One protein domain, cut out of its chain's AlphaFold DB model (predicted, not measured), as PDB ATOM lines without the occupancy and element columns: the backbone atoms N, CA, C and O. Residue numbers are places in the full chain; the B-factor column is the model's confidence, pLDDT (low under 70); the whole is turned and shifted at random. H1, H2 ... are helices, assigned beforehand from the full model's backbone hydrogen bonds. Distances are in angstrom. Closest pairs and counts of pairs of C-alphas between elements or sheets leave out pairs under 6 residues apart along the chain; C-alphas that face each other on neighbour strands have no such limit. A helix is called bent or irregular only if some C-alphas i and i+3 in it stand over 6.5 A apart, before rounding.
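AT A GLANCE: This is residues 87 to 128 of the 264 residues of an uncharacterized protein of Lupinus angustifolius (UniProt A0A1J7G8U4). One long helix, H1, is followed by a stretched-out link that leads away to a short helix, H2, at the far end, and the two helices have no contact with each other. The first residues, 87 to 91, fold back at the beginning of H1. The printed part has 42 residues with two named helices, H1 then H2, and no named strand; the class is all helix. The whole is extended, with a radius of gyration of the C-alphas of 17.6 A, and its outline is a rod of 51 by 18 by 8 A.

IN THESE COORDINATES: The printed part begins at Tyr 87, with its C-alpha at (16.831, 101.204, 5.453), and residues 87 to 89 are a short helical run without a name. H1 holds residues 92 to 111, from C-alpha 92 at (26.106, 104.413, 6.981) to C-alpha 111 at (11.969, 103.193, 31.705), 28.5 A. Residues 115 to 117 are another short helical run. H2 holds residues 122 to 128 and ends with C-alpha 128 at (-7.820, 84.496, 35.140).

HOW THE PARTS SIT: H1 and H2 are apart, with no C-alpha of the one within 8 A of the other. A short link of 10 residues joins them. Residues 99 to 109 of H1 stand free, and so do residues 111 to 117 and residues 119 to 128, of which 122 to 128 belong to H2. In H1 every O i to N i+4 pair is within hydrogen-bond range; in H2 it is 2 of 3. H2 is neither bent nor irregular, but only just: C-alphas 125 and 128 are 6.2 A apart.

THE WHOLE: The two C-alphas farthest apart are those of Ser 91 and Val 126, 51.4 A. The printed part has no cut. Mean pLDDT is 83.3 over the printed part, 94 in H1 and 64 in H2; residue 118, residues 121 to 123 and residues 125 to 128 are under 70.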
ATOM      1  N   TYR A  87      15.808 101.412   4.429       70.31
ATOM      2  CA  TYR A  87      16.831 101.204   5.453       70.31
ATOM      3  C   TYR A  87      18.169 100.701   4.885       70.31
ATOM      4  O   TYR A  87      19.240 100.978   5.439       70.31
ATOM      5  N   ARG A  88      18.124  99.969   3.764       74.38
ATOM      6  CA  ARG A  88      19.311  99.437   3.078       74.38
ATOM      7  C   ARG A  88      19.958 100.470   2.149       74.38
ATOM      8  O   ARG A  88      21.153 100.349   1.887       74.38
ATOM      9  N   SER A  89      19.203 101.471   1.694       80.06
ATOM     10  CA  SER A  89      19.690 102.582   0.864       80.06
ATOM     11  C   SER A  89      20.217 103.779   1.675       80.06
ATOM     12  O   SER A  89      20.837 104.677   1.102       80.06
ATOM     13  N   LEU A  90      20.056 103.790   3.007       80.62
ATOM     14  CA  LEU A  90      20.620 104.833   3.871       80.62
ATOM     15  C   LEU A  90      22.156 104.846   3.857       80.62
ATOM     16  O   LEU A  90      22.823 103.814   3.958       80.62
ATOM     17  N   SER A  91      22.724 106.055   3.872       85.50
ATOM     18  CA  SER A  91      24.142 106.264   4.192       85.50
ATOM     19  C   SER A  91      24.487 105.623   5.547       85.50
ATOM     20  O   SER A  91      23.672 105.718   6.474       85.50
ATOM     21  N   PRO A  92      25.696 105.047   5.726       86.38
ATOM     22  CA  PRO A  92      26.106 104.413   6.981       86.38
ATOM     23  C   PRO A  92      25.836 105.273   8.221       86.38
ATOM     24  O   PRO A  92      25.356 104.767   9.229       86.38
ATOM     25  N   LYS A  93      26.050 106.594   8.127       90.31
ATOM     26  CA  LYS A  93      25.785 107.533   9.229       90.31
ATOM     27  C   LYS A  93      24.295 107.644   9.562       90.31
ATOM     28  O   LYS A  93      23.931 107.606  10.732       90.31
ATOM     29  N   SER A  94      23.440 107.753   8.543       91.50
ATOM     30  CA  SER A  94      21.984 107.839   8.720       91.50
ATOM     31  C   SER A  94      21.422 106.545   9.302       91.50
ATOM     32  O   SER A  94      20.565 106.583  10.181       91.50
ATOM     33  N   ARG A  95      21.936 105.396   8.851       91.69
ATOM     34  CA  ARG A  95      21.563 104.090   9.393       91.69
ATOM     35  C   ARG A  95      21.952 103.968  10.865       91.69
ATOM     36  O   ARG A  95      21.111 103.606  11.680       91.69
ATOM     37  N   THR A  96      23.186 104.326  11.224       93.69
ATOM     38  CA  THR A  96      23.637 104.319  12.624       93.69
ATOM     39  C   THR A  96      22.787 105.243  13.491       93.69
ATOM     40  O   THR A  96      22.363 104.840  14.568       93.69
ATOM     41  N   GLN A  97      22.465 106.449  13.015       94.31
ATOM     42  CA  GLN A  97      21.584 107.367  13.741       94.31
ATOM     43  C   GLN A  97      20.181 106.790  13.950       94.31
ATOM     44  O   GLN A  97      19.640 106.915  15.045       94.31
ATOM     45  N   ALA A  98      19.606 106.127  12.942       94.31
ATOM     46  CA  ALA A  98      18.310 105.468  13.070       94.31
ATOM     47  C   ALA A  98      18.340 104.337  14.114       94.31
ATOM     48  O   ALA A  98      17.426 104.242  14.928       94.31
ATOM     49  N   ILE A  99      19.414 103.536  14.147       94.38
ATOM     50  CA  ILE A  99      19.612 102.487  15.162       94.38
ATOM     51  C   ILE A  99      19.723 103.098  16.557       94.38
ATOM     52  O   ILE A  99      18.993 102.691  17.455       94.38
ATOM     53  N   VAL A 100      20.607 104.084  16.740       96.50
ATOM     54  CA  VAL A 100      20.823 104.747  18.036       96.50
ATOM     55  C   VAL A 100      19.528 105.392  18.528       96.50
ATOM     56  O   VAL A 100      19.174 105.264  19.699       96.50
ATOM     57  N   LYS A 101      18.783 106.039  17.626       96.31
ATOM     58  CA  LYS A 101      17.472 106.610  17.933       96.31
ATOM     59  C   LYS A 101      16.485 105.531  18.382       96.31
ATOM     60  O   LYS A 101      15.863 105.706  19.423       96.31
ATOM     61  N   GLY A 102      16.380 104.423  17.647       96.94
ATOM     62  CA  GLY A 102      15.483 103.319  17.998       96.94
ATOM     63  C   GLY A 102      15.849 102.660  19.330       96.94
ATOM     64  O   GLY A 102      14.978 102.400  20.152       96.94
ATOM     65  N   GLN A 103      17.140 102.458  19.596       97.00
ATOM     66  CA  GLN A 103      17.616 101.934  20.879       97.00
ATOM     67  C   GLN A 103      17.265 102.865  22.042       97.00
ATOM     68  O   GLN A 103      16.811 102.396  23.085       97.00
ATOM     69  N   LYS A 104      17.445 104.178  21.861       97.06
ATOM     70  CA  LYS A 104      17.065 105.176  22.863       97.06
ATOM     71  C   LYS A 104      15.559 105.160  23.124       97.06
ATOM     72  O   LYS A 104      15.156 105.134  24.279       97.06
ATOM     73  N   GLU A 105      14.749 105.157  22.071       96.50
ATOM     74  CA  GLU A 105      13.288 105.136  22.170       96.50
ATOM     75  C   GLU A 105      12.789 103.897  22.922       96.50
ATOM     76  O   GLU A 105      12.010 104.023  23.862       96.50
ATOM     77  N   LEU A 106      13.316 102.716  22.587       96.44
ATOM     78  CA  LEU A 106      13.003 101.476  23.298       96.44
ATOM     79  C   LEU A 106      13.381 101.555  24.776       96.44
ATOM     80  O   LEU A 106      12.591 101.177  25.638       96.44
ATOM     81  N   MET A 107      14.575 102.061  25.076       95.56
ATOM     82  CA  MET A 107      15.029 102.221  26.454       95.56
ATOM     83  C   MET A 107      14.129 103.185  27.237       95.56
ATOM     84  O   MET A 107      13.823 102.922  28.396       95.56
ATOM     85  N   ASP A 108      13.684 104.279  26.622       95.94
ATOM     86  CA  ASP A 108      12.786 105.242  27.260       95.94
ATOM     87  C   ASP A 108      11.374 104.660  27.457       95.94
ATOM     88  O   ASP A 108      10.774 104.865  28.508       95.94
ATOM     89  N   MET A 109      10.864 103.852  26.519       94.62
ATOM     90  CA  MET A 109       9.598 103.125  26.704       94.62
ATOM     91  C   MET A 109       9.666 102.134  27.866       94.62
ATOM     92  O   MET A 109       8.733 102.055  28.661       94.62
ATOM     93  N   VAL A 110      10.777 101.404  27.979       91.25
ATOM     94  CA  VAL A 110      11.026 100.491  29.097       91.25
ATOM     95  C   VAL A 110      11.105 101.288  30.403       91.25
ATOM     96  O   VAL A 110      10.365 101.006  31.331       91.25
ATOM     97  N   LYS A 111      11.893 102.364  30.483       89.62
ATOM     98  CA  LYS A 111      11.969 103.193  31.705       89.62
ATOM     99  C   LYS A 111      10.621 103.755  32.158       89.62
ATOM    100  O   LYS A 111      10.397 103.890  33.355       89.62
ATOM    101  N   ASN A 112       9.746 104.091  31.215       90.25
ATOM    102  CA  ASN A 112       8.426 104.638  31.511       90.25
ATOM    103  C   ASN A 112       7.382 103.548  31.811       90.25
ATOM    104  O   ASN A 112       6.253 103.873  32.186       90.25
ATOM    105  N   MET A 113       7.733 102.269  31.655       91.75
ATOM    106  CA  MET A 113       6.900 101.150  32.075       91.75
ATOM    107  C   MET A 113       6.878 101.102  33.612       91.75
ATOM    108  O   MET A 113       7.945 101.036  34.229       91.75
ATOM    109  N   PRO A 114       5.696 101.140  34.258       84.56
ATOM    110  CA  PRO A 114       5.619 101.098  35.713       84.56
ATOM    111  C   PRO A 114       6.183  99.778  36.227       84.56
ATOM    112  O   PRO A 114       5.880  98.725  35.662       84.56
ATOM    113  N   GLU A 115       6.924  99.819  37.334       77.38
ATOM    114  CA  GLU A 115       7.604  98.634  37.866       77.38
ATOM    115  C   GLU A 115       6.649  97.478  38.200       77.38
ATOM    116  O   GLU A 115       6.997  96.307  38.070       77.38
ATOM    117  N   THR A 116       5.392  97.802  38.505       76.38
ATOM    118  CA  THR A 116       4.311  96.837  38.750       76.38
ATOM    119  C   THR A 116       3.990  95.939  37.554       76.38
ATOM    120  O   THR A 116       3.327  94.925  37.730       76.38
ATOM    121  N   HIS A 117       4.419  96.304  36.342       72.25
ATOM    122  CA  HIS A 117       4.231  95.501  35.131       72.25
ATOM    123  C   HIS A 117       5.456  94.628  34.805       72.25
ATOM    124  O   HIS A 117       5.362  93.768  33.930       72.25
ATOM    125  N   TYR A 118       6.593  94.823  35.488       67.69
ATOM    126  CA  TYR A 118       7.717  93.875  35.442       67.69
ATOM    127  C   TYR A 118       7.473  92.653  36.319       67.69
ATOM    128  O   TYR A 118       8.056  91.592  36.096       67.69
ATOM    129  N   GLU A 119       6.603  92.794  37.311       78.75
ATOM    130  CA  GLU A 119       6.265  91.739  38.244       78.75
ATOM    131  C   GLU A 119       4.928  91.120  37.840       78.75
ATOM    132  O   GLU A 119       3.854  91.630  38.153       78.75
ATOM    133  N   LEU A 120       4.982  89.979  37.150       70.25
ATOM    134  CA  LEU A 120       3.809  89.117  37.026       70.25
ATOM    135  C   LEU A 120       3.504  88.549  38.416       70.25
ATOM    136  O   LEU A 120       4.105  87.568  38.858       70.25
ATOM    137  N   SER A 121       2.603  89.205  39.144       68.06
ATOM    138  CA  SER A 121       2.134  88.696  40.427       68.06
ATOM    139  C   SER A 121       1.436  87.353  40.220       68.06
ATOM    140  O   SER A 121       0.671  87.173  39.277       68.06
ATOM    141  N   LEU A 122       1.612  86.417  41.155       61.66
ATOM    142  CA  LEU A 122       0.844  85.163  41.205       61.66
ATOM    143  C   LEU A 122      -0.679  85.399  41.176       61.66
ATOM    144  O   LEU A 122      -1.429  84.503  40.803       61.66
ATOM    145  N   LYS A 123      -1.134  86.606  41.540       64.06
ATOM    146  CA  LYS A 123      -2.523  87.053  41.382       64.06
ATOM    147  C   LYS A 123      -2.980  87.037  39.920       64.06
ATOM    148  O   LYS A 123      -4.048  86.502  39.663       64.06
ATOM    149  N   ASP A 124      -2.145  87.479  38.980       72.56
ATOM    150  CA  ASP A 124      -2.439  87.484  37.537       72.56
ATOM    151  C   ASP A 124      -2.672  86.060  36.994       72.56
ATOM    152  O   ASP A 124      -3.607  85.781  36.245       72.56
ATOM    153  N   LEU A 125      -1.886  85.095  37.481       68.50
ATOM    154  CA  LEU A 125      -2.018  83.685  37.101       68.50
ATOM    155  C   LEU A 125      -3.251  82.993  37.716       68.50
ATOM    156  O   LEU A 125      -3.759  82.019  37.158       68.50
ATOM    157  N   VAL A 126      -3.715  83.447  38.883       65.00
ATOM    158  CA  VAL A 126      -4.811  82.809  39.638       65.00
ATOM    159  C   VAL A 126      -6.170  83.431  39.295       65.00
ATOM    160  O   VAL A 126      -7.161  82.709  39.195       65.00
ATOM    161  N   GLU A 127      -6.227  84.739  39.049       61.19
ATOM    162  CA  GLU A 127      -7.473  85.497  38.856       61.19
ATOM    163  C   GLU A 127      -8.118  85.246  37.477       61.19
ATOM    164  O   GLU A 127      -9.346  85.248  37.339       61.19
ATOM    165  N   HIS A 128      -7.320  84.865  36.470       58.16
ATOM    166  CA  HIS A 128      -7.820  84.496  35.140       58.16
ATOM    167  C   HIS A 128      -8.637  83.194  35.086       58.16
ATOM    168  O   HIS A 128      -9.374  82.987  34.118       58.16
TER     169      HIS A 128